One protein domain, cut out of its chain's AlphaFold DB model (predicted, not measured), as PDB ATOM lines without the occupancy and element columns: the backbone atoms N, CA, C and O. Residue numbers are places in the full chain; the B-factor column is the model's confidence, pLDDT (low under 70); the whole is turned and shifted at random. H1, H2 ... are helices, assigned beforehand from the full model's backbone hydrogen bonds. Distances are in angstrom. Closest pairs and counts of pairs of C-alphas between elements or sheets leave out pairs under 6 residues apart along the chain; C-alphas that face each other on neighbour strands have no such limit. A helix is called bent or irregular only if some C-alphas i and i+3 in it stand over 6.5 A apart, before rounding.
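Overview. This is residues 4 to 150 of the 151 residues of an uncharacterized protein of Gammaproteobacteria bacterium TMED219 (UniProt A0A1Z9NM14). Six helices run roughly along one axis in a flat slab: the four shorter ones make two hairpins side by side, H1 with H2 and H3 with H4, and a longer hairpin of H5 and H6 lies along one side, where H5 packs on H2. H1, H2 and H5 form a row, with H3 and H4 beside H1 and H2, and H6 beside H5. The printed part has 147 residues, with six named helices in the order H1 to H6 and no named strand; its class is all helix. It is compact, with a radius of gyration of the C-alphas of 16.2 A, and spans 46 by 39 by 21 A, only just flat.

Along the chain. H1, residues 4 to 22, begins at C-alpha 4 (106.050, 125.225, 185.084) and is 27.3 A long from first to last C-alpha. H2, residues 32 to 43, measures 16.1 A, H3, residues 50 to 64, 21.4 A, and H4, residues 71 to 84, 19.2 A. H5, residues 88 to 116, measures 41.9 A from C-alpha 88 at (124.733, 129.123, 169.430); it is neither bent nor irregular, but only just: C-alphas 113 and 116 are 6.1 A apart. H6, residues 122 to 150, also measures 41.9 A and ends at C-alpha 150 (130.681, 128.376, 159.427). It is irregular, with C-alphas 142 and 145 7.2 A apart, and has a kink of 46 degrees near residue 143.

Arrangement. H1 to H5 form an up and down bundle, each helix running against the one before it in the chain. H1, with residues 9 to 17 alone, touches H2, with residues 32 to 36 alone, in a helical hairpin; the closest C-alphas, of Cys 13 and Ile 32, are 6.4 A apart, and the tilt of 34 degrees is only just shallow. With residues 7 to 14 alone, H1 touches H3, the same way at a shallow tilt of 22 degrees; the closest C-alphas are those of Phe 7 and Asn 56, 6.7 A. H3 and H4 form a helical hairpin at a shallow tilt of 19 degrees, with the closest C-alphas, of Gly 57 and Thr 72, 3.9 A apart. H2 and H4 are close but not clearly touching; their closest C-alphas, of Ala 41 and Leu 82, are 7.1 A apart. H5 touches H2 with residues 91 to 102 alone, opposite ways; the closest C-alphas are those of Leu 38 and Leu 95, 6.3 A. H5 and H6 form a helical hairpin at a shallow tilt of 29 degrees, closest at the C-alphas of Ser 105 and Leu 132, 7.0 A. H6 is apart from H1, H2, H3 and H4. Every O i to N i+4 pair is within hydrogen-bond range in H1, H2, H3, H4 and H5, and 20 of 25 are in H6.

Size, cuts and confidence. The two C-alphas farthest apart, of Ala 119 and Asn 150, are 46.6 A apart. The printed part has no cut. The links H4 to H5 and H5 to H6 are tight, the other three short. The mean pLDDT of the printed part is 72.7, and 76 residues are under 70, namely 25 to 30, 65 to 69, 85 to 106 and 108 to 150.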
ATOM      1  N   LEU A   4     107.325 124.660 184.652       86.50
ATOM      2  CA  LEU A   4     106.050 125.225 185.084       86.50
ATOM      3  C   LEU A   4     105.765 126.562 184.389       86.50
ATOM      4  O   LEU A   4     104.668 126.761 183.880       86.50
ATOM      5  N   ASN A   5     106.760 127.450 184.294       88.19
ATOM      6  CA  ASN A   5     106.579 128.737 183.622       88.19
ATOM      7  C   ASN A   5     106.286 128.550 182.133       88.19
ATOM      8  O   ASN A   5     105.426 129.239 181.606       88.19
ATOM      9  N   PHE A   6     106.959 127.605 181.468       88.94
ATOM     10  CA  PHE A   6     106.694 127.305 180.060       88.94
ATOM     11  C   PHE A   6     105.290 126.744 179.831       88.94
ATOM     12  O   PHE A   6     104.645 127.084 178.841       88.94
ATOM     13  N   PHE A   7     104.788 125.928 180.755       89.56
ATOM     14  CA  PHE A   7     103.404 125.472 180.718       89.56
ATOM     15  C   PHE A   7     102.419 126.640 180.881       89.56
ATOM     16  O   PHE A   7     101.526 126.811 180.055       89.56
ATOM     17  N   ILE A   8     102.625 127.492 181.892       91.25
ATOM     18  CA  ILE A   8     101.758 128.646 182.178       91.25
ATOM     19  C   ILE A   8     101.715 129.623 180.999       91.25
ATOM     20  O   ILE A   8     100.635 130.060 180.605       91.25
ATOM     21  N   THR A   9     102.862 129.961 180.407       91.44
ATOM     22  CA  THR A   9     102.897 130.886 179.266       91.44
ATOM     23  C   THR A   9     102.264 130.276 178.021       91.44
ATOM     24  O   THR A   9     101.547 130.975 177.313       91.44
ATOM     25  N   THR A  10     102.432 128.968 177.791       91.56
ATOM     26  CA  THR A  10     101.725 128.267 176.705       91.56
ATOM     27  C   THR A  10     100.215 128.296 176.925       91.56
ATOM     28  O   THR A  10      99.467 128.596 175.999       91.56
ATOM     29  N   PHE A  11      99.752 128.055 178.153       92.38
ATOM     30  CA  PHE A  11      98.332 128.137 178.492       92.38
ATOM     31  C   PHE A  11      97.770 129.549 178.273       92.38
ATOM     32  O   PHE A  11      96.692 129.715 177.709       92.38
ATOM     33  N   PHE A  12      98.531 130.583 178.625       93.31
ATOM     34  CA  PHE A  12      98.148 131.962 178.334       93.31
ATOM     35  C   PHE A  12      98.037 132.228 176.822       93.31
ATOM     36  O   PHE A  12      97.070 132.846 176.377       93.31
ATOM     37  N   CYS A  13      98.966 131.704 176.015       91.44
ATOM     38  CA  CYS A  13      98.886 131.760 174.553       91.44
ATOM     39  C   CYS A  13      97.637 131.058 174.004       91.44
ATOM     40  O   CYS A  13      97.005 131.594 173.097       91.44
ATOM     41  N   ILE A  14      97.242 129.913 174.577       91.06
ATOM     42  CA  ILE A  14      95.989 129.219 174.234       91.06
ATOM     43  C   ILE A  14      94.794 130.150 174.475       91.06
ATOM     44  O   ILE A  14      93.969 130.337 173.579       91.06
ATOM     45  N   CYS A  15      94.723 130.798 175.642       91.50
ATOM     46  CA  CYS A  15      93.645 131.738 175.953       91.50
ATOM     47  C   CYS A  15      93.608 132.933 174.987       91.50
ATOM     48  O   CYS A  15      92.534 133.290 174.505       91.50
ATOM     49  N   ILE A  16      94.759 133.536 174.671       89.75
ATOM     50  CA  ILE A  16      94.827 134.651 173.711       89.75
ATOM     51  C   ILE A  16      94.377 134.190 172.324       89.75
ATOM     52  O   ILE A  16      93.573 134.871 171.689       89.75
ATOM     53  N   ASN A  17      94.862 133.040 171.856       87.62
ATOM     54  CA  ASN A  17      94.518 132.532 170.534       87.62
ATOM     55  C   ASN A  17      93.011 132.266 170.407       87.62
ATOM     56  O   ASN A  17      92.394 132.641 169.413       87.62
ATOM     57  N   TYR A  18      92.388 131.721 171.454       86.75
ATOM     58  CA  TYR A  18      90.936 131.565 171.518       86.75
ATOM     59  C   TYR A  18      90.191 132.910 171.408       86.75
ATOM     60  O   TYR A  18      89.207 133.015 170.673       86.75
ATOM     61  N   LEU A  19      90.668 133.962 172.086       87.19
ATOM     62  CA  LEU A  19      90.083 135.305 171.977       87.19
ATOM     63  C   LEU A  19      90.240 135.895 170.568       87.19
ATOM     64  O   LEU A  19      89.289 136.489 170.060       87.19
ATOM     65  N   LEU A  20      91.395 135.712 169.918       82.38
ATOM     66  CA  LEU A  20      91.624 136.184 168.546       82.38
ATOM     67  C   LEU A  20      90.737 135.477 167.523       82.38
ATOM     68  O   LEU A  20      90.215 136.130 166.614       82.38
ATOM     69  N   LEU A  21      90.558 134.162 167.674       80.00
ATOM     70  CA  LEU A  21      89.643 133.378 166.847       80.00
ATOM     71  C   LEU A  21      88.212 133.889 167.014       80.00
ATOM     72  O   LEU A  21      87.542 134.179 166.026       80.00
ATOM     73  N   ARG A  22      87.771 134.109 168.259       81.88
ATOM     74  CA  ARG A  22      86.424 134.615 168.556       81.88
ATOM     75  C   ARG A  22      86.185 136.040 168.052       81.88
ATOM     76  O   ARG A  22      85.075 136.354 167.640       81.88
ATOM     77  N   ALA A  23      87.206 136.893 168.083       81.00
ATOM     78  CA  ALA A  23      87.138 138.251 167.546       81.00
ATOM     79  C   ALA A  23      87.234 138.301 166.009       81.00
ATOM     80  O   ALA A  23      87.065 139.371 165.432       81.00
ATOM     81  N   ASN A  24      87.511 137.168 165.353       71.38
ATOM     82  CA  ASN A  24      87.810 137.071 163.927       71.38
ATOM     83  C   ASN A  24      88.943 138.024 163.493       71.38
ATOM     84  O   ASN A  24      88.844 138.687 162.473       71.38
ATOM     85  N   ILE A  25      90.010 138.134 164.295       69.88
ATOM     86  CA  ILE A  25      91.213 138.944 163.982       69.88
ATOM     87  C   ILE A  25      92.437 138.038 163.760       69.88
ATOM     88  O   ILE A  25      93.487 138.482 163.294       69.88
ATOM     89  N   TRP A  26      92.296 136.742 164.052       66.44
ATOM     90  CA  TRP A  26      93.356 135.736 163.975       66.44
ATOM     91  C   TRP A  26      94.103 135.719 162.632       66.44
ATOM     92  O   TRP A  26      95.302 135.483 162.621       66.44
ATOM     93  N   PHE A  27      93.435 136.042 161.519       63.16
ATOM     94  CA  PHE A  27      94.054 136.050 160.192       63.16
ATOM     95  C   PHE A  27      95.093 137.167 160.000       63.16
ATOM     96  O   PHE A  27      95.943 137.048 159.123       63.16
ATOM     97  N   VAL A  28      95.043 138.260 160.774       60.91
ATOM     98  CA  VAL A  28      96.044 139.348 160.709       60.91
ATOM     99  C   VAL A  28      97.267 139.009 161.550       60.91
ATOM    100  O   VAL A  28      98.378 139.453 161.256       60.91
ATOM    101  N   PHE A  29      97.064 138.248 162.623       64.50
ATOM    102  CA  PHE A  29      98.098 138.019 163.613       64.50
ATOM    103  C   PHE A  29      99.023 136.872 163.185       64.50
ATOM    104  O   PHE A  29      98.547 135.832 162.730       64.50
ATOM    105  N   PRO A  30     100.350 137.022 163.334       67.19
ATOM    106  CA  PRO A  30     101.257 135.891 163.232       67.19
ATOM    107  C   PRO A  30     100.925 134.866 164.319       67.19
ATOM    108  O   PRO A  30     100.492 135.224 165.417       67.19
ATOM    109  N   ASP A  31     101.151 133.596 164.002       77.88
ATOM    110  CA  ASP A  31     100.893 132.468 164.893       77.88
ATOM    111  C   ASP A  31     101.505 132.703 166.287       77.88
ATOM    112  O   ASP A  31     102.727 132.802 166.462       77.88
ATOM    113  N   ILE A  32     100.626 132.810 167.290       84.56
ATOM    114  CA  ILE A  32     100.992 133.125 168.674       84.56
ATOM    115  C   ILE A  32     101.896 132.042 169.265       84.56
ATOM    116  O   ILE A  32     102.775 132.353 170.071       84.56
ATOM    117  N   PHE A  33     101.710 130.778 168.891       87.62
ATOM    118  CA  PHE A  33     102.491 129.675 169.443       87.62
ATOM    119  C   PHE A  33     103.912 129.676 168.880       87.62
ATOM    120  O   PHE A  33     104.871 129.468 169.629       87.62
ATOM    121  N   LEU A  34     104.068 130.007 167.596       81.88
ATOM    122  CA  LEU A  34     105.381 130.250 166.995       81.88
ATOM    123  C   LEU A  34     106.063 131.486 167.594       81.88
ATOM    124  O   LEU A  34     107.247 131.427 167.932       81.88
ATOM    125  N   LEU A  35     105.329 132.583 167.801       82.44
ATOM    126  CA  LEU A  35     105.851 133.758 168.505       82.44
ATOM    127  C   LEU A  35     106.309 133.417 169.925       82.44
ATOM    128  O   LEU A  35     107.364 133.874 170.364       82.44
ATOM    129  N   HIS A  36     105.551 132.594 170.643       87.25
ATOM    130  CA  HIS A  36     105.917 132.158 171.983       87.25
ATOM    131  C   HIS A  36     107.215 131.338 171.982       87.25
ATOM    132  O   HIS A  36     108.096 131.602 172.801       87.25
ATOM    133  N   LEU A  37     107.384 130.407 171.036       84.81
ATOM    134  CA  LEU A  37     108.642 129.672 170.854       84.81
ATOM    135  C   LEU A  37     109.820 130.608 170.555       84.81
ATOM    136  O   LEU A  37     110.920 130.398 171.062       84.81
ATOM    137  N   LEU A  38     109.590 131.663 169.778       77.88
ATOM    138  CA  LEU A  38     110.593 132.669 169.436       77.88
ATOM    139  C   LEU A  38     110.997 133.504 170.665       77.88
ATOM    140  O   LEU A  38     112.187 133.688 170.941       77.88
ATOM    141  N   VAL A  39     110.024 133.959 171.459       81.00
ATOM    142  CA  VAL A  39     110.282 134.626 172.746       81.00
ATOM    143  C   VAL A  39     111.059 133.694 173.670       81.00
ATOM    144  O   VAL A  39     112.034 134.109 174.297       81.00
ATOM    145  N   LEU A  40     110.698 132.412 173.713       83.50
ATOM    146  CA  LEU A  40     111.406 131.426 174.517       83.50
ATOM    147  C   LEU A  40     112.867 131.283 174.068       83.50
ATOM    148  O   LEU A  40     113.757 131.315 174.915       83.50
ATOM    149  N   ALA A  41     113.100 131.186 172.758       76.50
ATOM    150  CA  ALA A  41     114.417 131.059 172.139       76.50
ATOM    151  C   ALA A  41     115.306 132.308 172.299       76.50
ATOM    152  O   ALA A  41     116.530 132.206 172.260       76.50
ATOM    153  N   THR A  42     114.720 133.499 172.462       71.25
ATOM    154  CA  THR A  42     115.480 134.758 172.620       71.25
ATOM    155  C   THR A  42     115.831 135.051 174.067       71.25
ATOM    156  O   THR A  42     116.923 135.534 174.355       71.25
ATOM    157  N   THR A  43     114.883 134.818 174.970       75.81
ATOM    158  CA  THR A  43     114.957 135.313 176.349       75.81
ATOM    159  C   THR A  43     115.603 134.324 177.308       75.81
ATOM    160  O   THR A  43     116.122 134.727 178.348       75.81
ATOM    161  N   ASN A  44     115.598 133.030 176.978       77.06
ATOM    162  CA  ASN A  44     116.093 131.996 177.875       77.06
ATOM    163  C   ASN A  44     117.474 131.486 177.475       77.06
ATOM    164  O   ASN A  44     117.727 131.110 176.337       77.06
ATOM    165  N   THR A  45     118.351 131.375 178.468       70.44
ATOM    166  CA  THR A  45     119.653 130.703 178.339       70.44
ATOM    167  C   THR A  45     119.565 129.197 178.579       70.44
ATOM    168  O   THR A  45     120.471 128.456 178.208       70.44
ATOM    169  N   THR A  46     118.478 128.740 179.206       78.00
ATOM    170  CA  THR A  46     118.210 127.337 179.544       78.00
ATOM    171  C   THR A  46     116.806 126.946 179.109       78.00
ATOM    172  O   THR A  46     115.823 127.632 179.423       78.00
ATOM    173  N   TYR A  47     116.715 125.820 178.405       83.06
ATOM    174  CA  TYR A  47     115.474 125.339 177.812       83.06
ATOM    175  C   TYR A  47     114.881 124.159 178.590       83.06
ATOM    176  O   TYR A  47     115.629 123.355 179.156       83.06
ATOM    177  N   PRO A  48     113.543 124.034 178.614       84.69
ATOM    178  CA  PRO A  48     112.869 122.828 179.078       84.69
ATOM    179  C   PRO A  48     113.336 121.584 178.316       84.69
ATOM    180  O   PRO A  48     113.795 121.660 177.176       84.69
ATOM    181  N   LYS A  49     113.176 120.410 178.930       86.19
ATOM    182  CA  LYS A  49     113.454 119.138 178.250       86.19
ATOM    183  C   LYS A  49     112.470 118.924 177.095       86.19
ATOM    184  O   LYS A  49     111.317 119.343 177.179       86.19
ATOM    185  N   VAL A  50     112.899 118.203 176.056       86.88
ATOM    186  CA  VAL A  50     112.110 117.984 174.826       86.88
ATOM    187  C   VAL A  50     110.714 117.420 175.100       86.88
ATOM    188  O   VAL A  50     109.753 117.864 174.487       86.88
ATOM    189  N   TYR A  51     110.555 116.519 176.074       87.38
ATOM    190  CA  TYR A  51     109.230 115.977 176.399       87.38
ATOM    191  C   TYR A  51     108.235 117.037 176.904       87.38
ATOM    192  O   TYR A  51     107.038 116.876 176.700       87.38
ATOM    193  N   ILE A  52     108.701 118.133 177.521       90.56
ATOM    194  CA  ILE A  52     107.825 119.248 177.917       90.56
ATOM    195  C   ILE A  52     107.360 120.020 176.678       90.56
ATOM    196  O   ILE A  52     106.214 120.451 176.625       90.56
ATOM    197  N   PHE A  53     108.222 120.176 175.669       90.25
ATOM    198  CA  PHE A  53     107.814 120.764 174.393       90.25
ATOM    199  C   PHE A  53     106.742 119.913 173.715       90.25
ATOM    200  O   PHE A  53     105.706 120.452 173.341       90.25
ATOM    201  N   ILE A  54     106.952 118.595 173.625       89.25
ATOM    202  CA  ILE A  54     105.962 117.660 173.064       89.25
ATOM    203  C   ILE A  54     104.634 117.780 173.815       89.25
ATOM    204  O   ILE A  54     103.591 117.922 173.188       89.25
ATOM    205  N   LEU A  55     104.679 117.775 175.151       91.00
ATOM    206  CA  LEU A  55     103.490 117.898 175.989       91.00
ATOM    207  C   LEU A  55     102.730 119.202 175.707       91.00
ATOM    208  O   LEU A  55     101.519 119.174 175.528       91.00
ATOM    209  N   ASN A  56     103.431 120.335 175.622       91.81
ATOM    210  CA  ASN A  56     102.814 121.626 175.320       91.81
ATOM    211  C   ASN A  56     102.218 121.675 173.907       91.81
ATOM    212  O   ASN A  56     101.110 122.177 173.747       91.81
ATOM    213  N   GLY A  57     102.910 121.121 172.907       89.75
ATOM    214  CA  GLY A  57     102.376 120.991 171.549       89.75
ATOM    215  C   GLY A  57     101.108 120.137 171.508       89.75
ATOM    216  O   GLY A  57     100.115 120.540 170.911       89.75
ATOM    217  N   PHE A  58     101.102 119.021 172.238       89.69
ATOM    218  CA  PHE A  58      99.934 118.150 172.378       89.69
ATOM    219  C   PHE A  58      98.752 118.854 173.049       89.69
ATOM    220  O   PHE A  58      97.616 118.709 172.608       89.69
ATOM    221  N   PHE A  59      99.003 119.662 174.083       89.44
ATOM    222  CA  PHE A  59      97.951 120.474 174.687       89.44
ATOM    223  C   PHE A  59      97.347 121.459 173.687       89.44
ATOM    224  O   PHE A  59      96.127 121.563 173.628       89.44
ATOM    225  N   ILE A  60      98.162 122.150 172.889       90.19
ATOM    226  CA  ILE A  60      97.650 123.071 171.866       90.19
ATOM    227  C   ILE A  60      96.773 122.314 170.859       90.19
ATOM    228  O   ILE A  60      95.664 122.763 170.569       90.19
ATOM    229  N   ASP A  61      97.229 121.149 170.395       87.19
ATOM    230  CA  ASP A  61      96.477 120.319 169.451       87.19
ATOM    231  C   ASP A  61      95.129 119.862 170.036       87.19
ATOM    232  O   ASP A  61      94.132 119.884 169.325       87.19
ATOM    233  N   ILE A  62      95.044 119.537 171.335       87.44
ATOM    234  CA  ILE A  62      93.762 119.208 171.989       87.44
ATOM    235  C   ILE A  62      92.763 120.369 171.899       87.44
ATOM    236  O   ILE A  62      91.575 120.141 171.678       87.44
ATOM    237  N   PHE A  63      93.215 121.610 172.092       85.06
ATOM    238  CA  PHE A  63      92.319 122.771 172.112       85.06
ATOM    239  C   PHE A  63      91.913 123.260 170.717       85.06
ATOM    240  O   PHE A  63      90.871 123.901 170.594       85.06
ATOM    241  N   PHE A  64      92.714 122.989 169.682       81.81
ATOM    242  CA  PHE A  64      92.524 123.581 168.351       81.81
ATOM    243  C   PHE A  64      92.647 122.593 167.178       81.81
ATOM    244  O   PHE A  64      92.920 123.016 166.054       81.81
ATOM    245  N   TYR A  65      92.412 121.302 167.431       69.12
ATOM    246  CA  TYR A  65      92.579 120.186 166.488       69.12
ATOM    247  C   TYR A  65      92.009 120.424 165.078       69.12
ATOM    248  O   TYR A  65      92.593 119.983 164.093       69.12
ATOM    249  N   GLU A  66      90.877 121.123 164.967       63.66
ATOM    250  CA  GLU A  66      90.172 121.327 163.692       63.66
ATOM    251  C   GLU A  66      90.664 122.538 162.886       63.66
ATOM    252  O   GLU A  66      90.346 122.668 161.707       63.66
ATOM    253  N   ILE A  67      91.407 123.452 163.516       59.84
ATOM    254  CA  ILE A  67      91.659 124.797 162.973       59.84
ATOM    255  C   ILE A  67      93.148 125.030 162.718       59.84
ATOM    256  O   ILE A  67      93.504 125.851 161.872       59.84
ATOM    257  N   ILE A  68      94.037 124.342 163.440       59.88
ATOM    258  CA  ILE A  68      95.458 124.681 163.443       59.88
ATOM    259  C   ILE A  68      96.341 123.447 163.221       59.88
ATOM    260  O   ILE A  68      95.980 122.334 163.585       59.88
ATOM    261  N   GLY A  69      97.485 123.651 162.551       65.31
ATOM    262  CA  GLY A  69      98.421 122.588 162.175       65.31
ATOM    263  C   GLY A  69      99.036 121.842 163.372       65.31
ATOM    264  O   GLY A  69      98.930 122.311 164.500       65.31
ATOM    265  N   PRO A  70      99.715 120.701 163.138       79.69
ATOM    266  CA  PRO A  70     100.135 119.780 164.198       79.69
ATOM    267  C   PRO A  70     101.268 120.359 165.065       79.69
ATOM    268  O   PRO A  70     102.460 120.155 164.791       79.69
ATOM    269  N   TYR A  71     100.920 121.057 166.147       86.06
ATOM    270  CA  TYR A  71     101.878 121.695 167.048       86.06
ATOM    271  C   TYR A  71     102.675 120.705 167.869       86.06
ATOM    272  O   TYR A  71     103.797 121.032 168.256       86.06
ATOM    273  N   THR A  72     102.174 119.492 168.094       86.56
ATOM    274  CA  THR A  72     102.970 118.420 168.704       86.56
ATOM    275  C   THR A  72     104.273 118.206 167.931       86.56
ATOM    276  O   THR A  72     105.347 118.136 168.530       86.56
ATOM    277  N   ILE A  73     104.206 118.177 166.594       82.81
ATOM    278  CA  ILE A  73     105.378 117.996 165.726       82.81
ATOM    279  C   ILE A  73     106.234 119.266 165.718       82.81
ATOM    280  O   ILE A  73     107.454 119.194 165.879       82.81
ATOM    281  N   THR A  74     105.611 120.439 165.591       85.69
ATOM    282  CA  THR A  74     106.318 121.729 165.582       85.69
ATOM    283  C   THR A  74     107.123 121.940 166.865       85.69
ATOM    284  O   THR A  74     108.314 122.260 166.819       85.69
ATOM    285  N   PHE A  75     106.507 121.705 168.023       88.19
ATOM    286  CA  PHE A  75     107.161 121.835 169.319       88.19
ATOM    287  C   PHE A  75     108.192 120.731 169.546       88.19
ATOM    288  O   PHE A  75     109.223 121.003 170.152       88.19
ATOM    289  N   PHE A  76     107.981 119.515 169.039       85.69
ATOM    290  CA  PHE A  76     108.998 118.465 169.079       85.69
ATOM    291  C   PHE A  76     110.289 118.893 168.369       85.69
ATOM    292  O   PHE A  76     111.365 118.845 168.970       85.69
ATOM    293  N   ILE A  77     110.179 119.371 167.126       83.25
ATOM    294  CA  ILE A  77     111.324 119.841 166.335       83.25
ATOM    295  C   ILE A  77     111.994 121.031 167.032       83.25
ATOM    296  O   ILE A  77     113.214 121.037 167.208       83.25
ATOM    297  N   ALA A  78     111.207 122.006 167.497       84.69
ATOM    298  CA  ALA A  78     111.723 123.161 168.229       84.69
ATOM    299  C   ALA A  78     112.431 122.751 169.531       84.69
ATOM    300  O   ALA A  78     113.499 123.270 169.846       84.69
ATOM    301  N   GLY A  79     111.872 121.791 170.265       84.50
ATOM    302  CA  GLY A  79     112.440 121.255 171.493       84.50
ATOM    303  C   GLY A  79     113.775 120.563 171.249       84.50
ATOM    304  O   GLY A  79     114.733 120.851 171.962       84.50
ATOM    305  N   ILE A  80     113.875 119.709 170.223       80.88
ATOM    306  CA  ILE A  80     115.152 119.096 169.822       80.88
ATOM    307  C   ILE A  80     116.177 120.182 169.517       80.88
ATOM    308  O   ILE A  80     117.301 120.149 170.018       80.88
ATOM    309  N   PHE A  81     115.772 121.160 168.716       78.88
ATOM    310  CA  PHE A  81     116.664 122.201 168.253       78.88
ATOM    311  C   PHE A  81     117.173 123.087 169.397       78.88
ATOM    312  O   PHE A  81     118.368 123.350 169.504       78.88
ATOM    313  N   LEU A  82     116.293 123.517 170.301       79.12
ATOM    314  CA  LEU A  82     116.661 124.382 171.420       79.12
ATOM    315  C   LEU A  82     117.408 123.622 172.524       79.12
ATOM    316  O   LEU A  82     118.370 124.154 173.072       79.12
ATOM    317  N   ALA A  83     117.016 122.380 172.828       76.50
ATOM    318  CA  ALA A  83     117.615 121.605 173.914       76.50
ATOM    319  C   ALA A  83     118.971 120.973 173.551       76.50
ATOM    320  O   ALA A  83     119.806 120.822 174.441       76.50
ATOM    321  N   PHE A  84     119.203 120.607 172.283       71.06
ATOM    322  CA  PHE A  84     120.404 119.866 171.867       71.06
ATOM    323  C   PHE A  84     121.358 120.628 170.942       71.06
ATOM    324  O   PHE A  84     122.472 120.154 170.712       71.06
ATOM    325  N   SER A  85     120.991 121.803 170.421       63.47
ATOM    326  CA  SER A  85     121.927 122.596 169.614       63.47
ATOM    327  C   SER A  85     123.093 123.107 170.471       63.47
ATOM    328  O   SER A  85     122.982 124.120 171.160       63.47
ATOM    329  N   LEU A  86     124.250 122.450 170.357       55.34
ATOM    330  CA  LEU A  86     125.522 122.878 170.956       55.34
ATOM    331  C   LEU A  86     126.043 124.199 170.358       55.34
ATOM    332  O   LEU A  86     126.828 124.912 170.985       55.34
ATOM    333  N   VAL A  87     125.601 124.550 169.146       55.19
ATOM    334  CA  VAL A  87     126.131 125.676 168.371       55.19
ATOM    335  C   VAL A  87     125.172 126.866 168.441       55.19
ATOM    336  O   VAL A  87     124.164 126.926 167.739       55.19
ATOM    337  N   ARG A  88     125.521 127.878 169.249       60.91
ATOM    338  CA  ARG A  88     124.733 129.123 169.430       60.91
ATOM    339  C   ARG A  88     124.367 129.829 168.117       60.91
ATOM    340  O   ARG A  88     123.391 130.575 168.064       60.91
ATOM    341  N   TRP A  89     125.156 129.629 167.062       54.78
ATOM    342  CA  TRP A  89     124.909 130.231 165.755       54.78
ATOM    343  C   TRP A  89     123.723 129.585 165.009       54.78
ATOM    344  O   TRP A  89     122.946 130.312 164.394       54.78
ATOM    345  N   GLN A  90     123.500 128.271 165.147       59.09
ATOM    346  CA  GLN A  90     122.311 127.604 164.598       59.09
ATOM    347  C   GLN A  90     121.043 128.102 165.308       59.09
ATOM    348  O   GLN A  90     120.091 128.512 164.645       59.09
ATOM    349  N   GLN A  91     121.078 128.202 166.644       58.59
ATOM    350  CA  GLN A  91     120.020 128.828 167.450       58.59
ATOM    351  C   GLN A  91     119.702 130.258 166.998       58.59
ATOM    352  O   GLN A  91     118.539 130.580 166.776       58.59
ATOM    353  N   ARG A  92     120.721 131.100 166.779       62.81
ATOM    354  CA  ARG A  92     120.533 132.463 166.252       62.81
ATOM    355  C   ARG A  92     119.944 132.490 164.844       62.81
ATOM    356  O   ARG A  92     119.104 133.339 164.575       62.81
ATOM    357  N   SER A  93     120.378 131.601 163.957       61.22
ATOM    358  CA  SER A  93     119.868 131.540 162.584       61.22
ATOM    359  C   SER A  93     118.383 131.176 162.549       61.22
ATOM    360  O   SER A  93     117.590 131.879 161.927       61.22
ATOM    361  N   LEU A  94     117.984 130.138 163.284       64.69
ATOM    362  CA  LEU A  94     116.584 129.721 163.384       64.69
ATOM    363  C   LEU A  94     115.709 130.808 164.020       64.69
ATOM    364  O   LEU A  94     114.573 131.023 163.618       64.69
ATOM    365  N   LEU A  95     116.264 131.554 164.971       62.53
ATOM    366  CA  LEU A  95     115.581 132.675 165.598       62.53
ATOM    367  C   LEU A  95     115.358 133.834 164.623       62.53
ATOM    368  O   LEU A  95     114.266 134.391 164.563       62.53
ATOM    369  N   ILE A  96     116.370 134.163 163.817       62.66
ATOM    370  CA  ILE A  96     116.248 135.148 162.738       62.66
ATOM    371  C   ILE A  96     115.193 134.695 161.719       62.66
ATOM    372  O   ILE A  96     114.406 135.522 161.261       62.66
ATOM    373  N   GLN A  97     115.136 133.399 161.397       62.84
ATOM    374  CA  GLN A  97     114.108 132.839 160.520       62.84
ATOM    375  C   GLN A  97     112.713 132.986 161.133       62.84
ATOM    376  O   GLN A  97     111.830 133.515 160.470       62.84
ATOM    377  N   PHE A  98     112.523 132.635 162.409       62.94
ATOM    378  CA  PHE A  98     111.245 132.827 163.097       62.94
ATOM    379  C   PHE A  98     110.786 134.286 163.142       62.94
ATOM    380  O   PHE A  98     109.612 134.560 162.893       62.94
ATOM    381  N   VAL A  99     111.698 135.234 163.381       66.50
ATOM    382  CA  VAL A  99     111.371 136.672 163.347       66.50
ATOM    383  C   VAL A  99     110.950 137.094 161.949       66.50
ATOM    384  O   VAL A  99     109.933 137.766 161.790       66.50
ATOM    385  N   LEU A 100     111.705 136.687 160.930       64.00
ATOM    386  CA  LEU A 100     111.386 137.015 159.548       64.00
ATOM    387  C   LEU A 100     110.028 136.454 159.132       64.00
ATOM    388  O   LEU A 100     109.258 137.190 158.521       64.00
ATOM    389  N   ILE A 101     109.697 135.217 159.508       67.00
ATOM    390  CA  ILE A 101     108.379 134.618 159.247       67.00
ATOM    391  C   ILE A 101     107.284 135.441 159.904       67.00
ATOM    392  O   ILE A 101     106.319 135.801 159.239       67.00
ATOM    393  N   ALA A 102     107.423 135.766 161.190       63.50
ATOM    394  CA  ALA A 102     106.392 136.497 161.914       63.50
ATOM    395  C   ALA A 102     106.142 137.883 161.299       63.50
ATOM    396  O   ALA A 102     104.996 138.261 161.068       63.50
ATOM    397  N   VAL A 103     107.212 138.617 160.976       67.75
ATOM    398  CA  VAL A 103     107.123 139.961 160.385       67.75
ATOM    399  C   VAL A 103     106.545 139.913 158.972       67.75
ATOM    400  O   VAL A 103     105.662 140.701 158.641       67.75
ATOM    401  N   THR A 104     107.010 138.986 158.134       66.06
ATOM    402  CA  THR A 104     106.529 138.870 156.748       66.06
ATOM    403  C   THR A 104     105.093 138.370 156.681       66.06
ATOM    404  O   THR A 104     104.321 138.922 155.902       66.06
ATOM    405  N   SER A 105     104.701 137.427 157.543       64.75
ATOM    406  CA  SER A 105     103.310 136.971 157.677       64.75
ATOM    407  C   SER A 105     102.390 138.118 158.087       64.75
ATOM    408  O   SER A 105     101.347 138.311 157.473       64.75
ATOM    409  N   LEU A 106     102.796 138.924 159.076       66.00
ATOM    410  CA  LEU A 106     102.013 140.071 159.541       66.00
ATOM    411  C   LEU A 106     101.827 141.109 158.428       66.00
ATOM    412  O   LEU A 106     100.710 141.574 158.203       66.00
ATOM    413  N   LEU A 107     102.898 141.446 157.699       70.00
ATOM    414  CA  LEU A 107     102.827 142.390 156.582       70.00
ATOM    415  C   LEU A 107     101.938 141.859 155.454       70.00
ATOM    416  O   LEU A 107     101.011 142.552 155.042       70.00
ATOM    417  N   LEU A 108     102.175 140.631 154.987       68.19
ATOM    418  CA  LEU A 108     101.391 140.011 153.916       68.19
ATOM    419  C   LEU A 108      99.912 139.906 154.274       68.19
ATOM    420  O   LEU A 108      99.064 140.340 153.498       68.19
ATOM    421  N   ASN A 109      99.599 139.385 155.458       67.69
ATOM    422  CA  ASN A 109      98.215 139.220 155.886       67.69
ATOM    423  C   ASN A 109      97.513 140.573 156.081       67.69
ATOM    424  O   ASN A 109      96.321 140.682 155.791       67.69
ATOM    425  N   SER A 110      98.239 141.618 156.490       66.88
ATOM    426  CA  SER A 110      97.706 142.986 156.553       66.88
ATOM    427  C   SER A 110      97.430 143.564 155.160       66.88
ATOM    428  O   SER A 110      96.363 144.134 154.939       66.88
ATOM    429  N   PHE A 111      98.345 143.382 154.203       67.38
ATOM    430  CA  PHE A 111      98.174 143.842 152.818       67.38
ATOM    431  C   PHE A 111      96.990 143.165 152.127       67.38
ATOM    432  O   PHE A 111      96.119 143.843 151.584       67.38
ATOM    433  N   ILE A 112      96.916 141.835 152.205       65.31
ATOM    434  CA  ILE A 112      95.797 141.067 151.648       65.31
ATOM    435  C   ILE A 112      94.495 141.440 152.383       65.31
ATOM    436  O   ILE A 112      93.442 141.582 151.757       65.31
ATOM    437  N   GLY A 113      94.594 141.673 153.701       63.22
ATOM    438  CA  GLY A 113      93.592 142.274 154.589       63.22
ATOM    439  C   GLY A 113      92.874 143.473 153.979       63.22
ATOM    440  O   GLY A 113      91.648 143.470 153.864       63.22
ATOM    441  N   ILE A 114      93.669 144.462 153.575       68.12
ATOM    442  CA  ILE A 114      93.233 145.746 153.015       68.12
ATOM    443  C   ILE A 114      92.640 145.581 151.609       68.12
ATOM    444  O   ILE A 114      91.698 146.290 151.266       68.12
ATOM    445  N   GLN A 115      93.174 144.663 150.800       65.19
ATOM    446  CA  GLN A 115      92.842 144.571 149.377       65.19
ATOM    447  C   GLN A 115      91.557 143.780 149.081       65.19
ATOM    448  O   GLN A 115      90.805 144.170 148.194       65.19
ATOM    449  N   GLU A 116      91.281 142.700 149.822       61.25
ATOM    450  CA  GLU A 116      90.139 141.805 149.536       61.25
ATOM    451  C   GLU A 116      88.988 141.879 150.556       61.25
ATOM    452  O   GLU A 116      87.954 141.236 150.383       61.25
ATOM    453  N   GLY A 117      89.139 142.666 151.626       58.25
ATOM    454  CA  GLY A 117      88.188 142.683 152.739       58.25
ATOM    455  C   GLY A 117      88.259 141.409 153.595       58.25
ATOM    456  O   GLY A 117      88.678 140.338 153.164       58.25
ATOM    457  N   PHE A 118      87.883 141.511 154.868       57.59
ATOM    458  CA  PHE A 118      88.112 140.460 155.872       57.59
ATOM    459  C   PHE A 118      87.202 139.214 155.759       57.59
ATOM    460  O   PHE A 118      87.200 138.383 156.661       57.59
ATOM    461  N   ALA A 119      86.426 139.082 154.677       54.38
ATOM    462  CA  ALA A 119      85.384 138.061 154.527       54.38
ATOM    463  C   ALA A 119      85.788 136.839 153.675       54.38
ATOM    464  O   ALA A 119      85.194 135.776 153.831       54.38
ATOM    465  N   PHE A 120      86.794 136.949 152.798       52.69
ATOM    466  CA  PHE A 120      87.215 135.848 151.919       52.69
ATOM    467  C   PHE A 120      88.384 135.066 152.534       52.69
ATOM    468  O   PHE A 120      89.543 135.461 152.438       52.69
ATOM    469  N   VAL A 121      88.066 133.962 153.217       56.62
ATOM    470  CA  VAL A 121      89.017 133.184 154.037       56.62
ATOM    471  C   VAL A 121      89.704 132.054 153.248       56.62
ATOM    472  O   VAL A 121      90.878 131.777 153.481       56.62
ATOM    473  N   GLU A 122      89.028 131.437 152.273       53.03
ATOM    474  CA  GLU A 122      89.515 130.197 151.636       53.03
ATOM    475  C   GLU A 122      90.649 130.412 150.612       53.03
ATOM    476  O   GLU A 122      91.683 129.748 150.695       53.03
ATOM    477  N   ASN A 123      90.537 131.393 149.704       51.28
ATOM    478  CA  ASN A 123      91.620 131.702 148.748       51.28
ATOM    479  C   ASN A 123      92.836 132.379 149.411       51.28
ATOM    480  O   ASN A 123      93.955 132.296 148.896       51.28
ATOM    481  N   ARG A 124      92.644 133.002 150.584       55.91
ATOM    482  CA  ARG A 124      93.723 133.631 151.357       55.91
ATOM    483  C   ARG A 124      94.718 132.627 151.902       55.91
ATOM    484  O   ARG A 124      95.912 132.909 151.861       55.91
ATOM    485  N   ALA A 125      94.252 131.480 152.391       55.34
ATOM    486  CA  ALA A 125      95.135 130.453 152.932       55.34
ATOM    487  C   ALA A 125      96.147 129.998 151.872       55.34
ATOM    488  O   ALA A 125      97.341 129.930 152.148       55.34
ATOM    489  N   VAL A 126      95.697 129.786 150.632       55.97
ATOM    490  CA  VAL A 126      96.556 129.330 149.532       55.97
ATOM    491  C   VAL A 126      97.539 130.420 149.097       55.97
ATOM    492  O   VAL A 126      98.739 130.163 149.021       55.97
ATOM    493  N   ILE A 127      97.069 131.651 148.866       57.06
ATOM    494  CA  ILE A 127      97.918 132.763 148.403       57.06
ATOM    495  C   ILE A 127      98.927 133.183 149.480       57.06
ATOM    496  O   ILE A 127     100.106 133.361 149.174       57.06
ATOM    497  N   SER A 128      98.495 133.278 150.741       58.09
ATOM    498  CA  SER A 128      99.371 133.559 151.886       58.09
ATOM    499  C   SER A 128     100.426 132.464 152.050       58.09
ATOM    500  O   SER A 128     101.605 132.778 152.186       58.09
ATOM    501  N   THR A 129     100.045 131.188 151.915       59.34
ATOM    502  CA  THR A 129     100.984 130.056 151.995       59.34
ATOM    503  C   THR A 129     102.014 130.087 150.865       59.34
ATOM    504  O   THR A 129     103.207 129.936 151.124       59.34
ATOM    505  N   ILE A 130     101.595 130.335 149.619       62.25
ATOM    506  CA  ILE A 130     102.508 130.431 148.468       62.25
ATOM    507  C   ILE A 130     103.464 131.617 148.633       62.25
ATOM    508  O   ILE A 130     104.670 131.465 148.438       62.25
ATOM    509  N   LEU A 131     102.955 132.785 149.028       60.28
ATOM    510  CA  LEU A 131     103.778 133.974 149.255       60.28
ATOM    511  C   LEU A 131     104.754 133.773 150.415       60.28
ATOM    512  O   LEU A 131     105.913 134.172 150.294       60.28
ATOM    513  N   LEU A 132     104.338 133.090 151.486       64.19
ATOM    514  CA  LEU A 132     105.243 132.683 152.556       64.19
ATOM    515  C   LEU A 132     106.364 131.810 152.002       64.19
ATOM    516  O   LEU A 132     107.526 132.116 152.240       64.19
ATOM    517  N   ILE A 133     106.039 130.753 151.252       64.06
ATOM    518  CA  ILE A 133     107.031 129.829 150.678       64.06
ATOM    519  C   ILE A 133     108.028 130.578 149.782       64.06
ATOM    520  O   ILE A 133     109.231 130.335 149.858       64.06
ATOM    521  N   ILE A 134     107.565 131.524 148.963       65.56
ATOM    522  CA  ILE A 134     108.441 132.331 148.102       65.56
ATOM    523  C   ILE A 134     109.374 133.204 148.945       65.56
ATOM    524  O   ILE A 134     110.588 133.205 148.733       65.56
ATOM    525  N   ILE A 135     108.830 133.916 149.932       65.69
ATOM    526  CA  ILE A 135     109.617 134.742 150.854       65.69
ATOM    527  C   ILE A 135     110.643 133.889 151.607       65.69
ATOM    528  O   ILE A 135     111.787 134.303 151.776       65.69
ATOM    529  N   TRP A 136     110.269 132.676 151.996       63.31
ATOM    530  CA  TRP A 136     111.142 131.696 152.627       63.31
ATOM    531  C   TRP A 136     112.330 131.309 151.757       63.31
ATOM    532  O   TRP A 136     113.470 131.350 152.224       63.31
ATOM    533  N   VAL A 137     112.079 130.966 150.492       65.31
ATOM    534  CA  VAL A 137     113.143 130.652 149.531       65.31
ATOM    535  C   VAL A 137     114.077 131.853 149.380       65.31
ATOM    536  O   VAL A 137     115.296 131.687 149.401       65.31
ATOM    537  N   LEU A 138     113.537 133.071 149.316       63.59
ATOM    538  CA  LEU A 138     114.332 134.295 149.201       63.59
ATOM    539  C   LEU A 138     115.174 134.580 150.451       63.59
ATOM    540  O   LEU A 138     116.350 134.922 150.329       63.59
ATOM    541  N   ILE A 139     114.618 134.399 151.651       64.69
ATOM    542  CA  ILE A 139     115.353 134.549 152.915       64.69
ATOM    543  C   ILE A 139     116.467 133.511 153.010       64.69
ATOM    544  O   ILE A 139     117.592 133.859 153.374       64.69
ATOM    545  N   PHE A 140     116.171 132.254 152.677       64.94
ATOM    546  CA  PHE A 140     117.163 131.187 152.668       64.94
ATOM    547  C   PHE A 140     118.306 131.526 151.713       64.94
ATOM    548  O   PHE A 140     119.462 131.509 152.126       64.94
ATOM    549  N   LEU A 141     118.002 131.920 150.473       66.56
ATOM    550  CA  LEU A 141     119.009 132.323 149.489       66.56
ATOM    551  C   LEU A 141     119.834 133.528 149.964       66.56
ATOM    552  O   LEU A 141     121.053 133.518 149.819       66.56
ATOM    553  N   TYR A 142     119.200 134.525 150.588       68.06
ATOM    554  CA  TYR A 142     119.884 135.705 151.123       68.06
ATOM    555  C   TYR A 142     120.822 135.372 152.293       68.06
ATOM    556  O   TYR A 142     121.895 135.961 152.433       68.06
ATOM    557  N   GLN A 143     120.431 134.439 153.163       61.34
ATOM    558  CA  GLN A 143     121.223 134.084 154.342       61.34
ATOM    559  C   GLN A 143     122.192 132.923 154.116       61.34
ATOM    560  O   GLN A 143     123.111 132.755 154.921       61.34
ATOM    561  N   ARG A 144     122.051 132.180 153.012       61.38
ATOM    562  CA  ARG A 144     122.860 131.007 152.662       61.38
ATOM    563  C   ARG A 144     124.357 131.259 152.812       61.38
ATOM    564  O   ARG A 144     125.053 130.455 153.421       61.38
ATOM    565  N   ASP A 145     124.858 132.389 152.329       58.53
ATOM    566  CA  ASP A 145     126.300 132.667 152.343       58.53
ATOM    567  C   ASP A 145     126.824 133.020 153.747       58.53
ATOM    568  O   ASP A 145     128.000 132.833 154.048       58.53
ATOM    569  N   LYS A 146     125.953 133.491 154.651       59.84
ATOM    570  CA  LYS A 146     126.278 133.614 156.082       59.84
ATOM    571  C   LYS A 146     126.240 132.256 156.779       59.84
ATOM    572  O   LYS A 146     126.852 132.116 157.833       59.84
ATOM    573  N   TRP A 147     125.515 131.292 156.212       55.06
ATOM    574  CA  TRP A 147     125.350 129.960 156.774       55.06
ATOM    575  C   TRP A 147     126.456 128.995 156.380       55.06
ATOM    576  O   TRP A 147     126.979 128.287 157.234       55.06
ATOM    577  N   LEU A 148     126.864 129.035 155.116       55.91
ATOM    578  CA  LEU A 148     127.931 128.198 154.573       55.91
ATOM    579  C   LEU A 148     129.335 128.638 155.014       55.91
ATOM    580  O   LEU A 148     130.278 127.887 154.829       55.91
ATOM    581  N   LYS A 149     129.501 129.833 155.599       50.34
ATOM    582  CA  LYS A 149     130.809 130.313 156.091       50.34
ATOM    583  C   LYS A 149     131.292 129.645 157.383       50.34
ATOM    584  O   LYS A 149     132.465 129.777 157.707       50.34
ATOM    585  N   ASN A 150     130.395 128.998 158.126       49.50
ATOM    586  CA  ASN A 150     130.681 128.376 159.427       49.50
ATOM    587  C   ASN A 150     130.538 126.840 159.400       49.50
ATOM    588  O   ASN A 150     130.490 126.224 160.466       49.50
TER     589      ASN A 150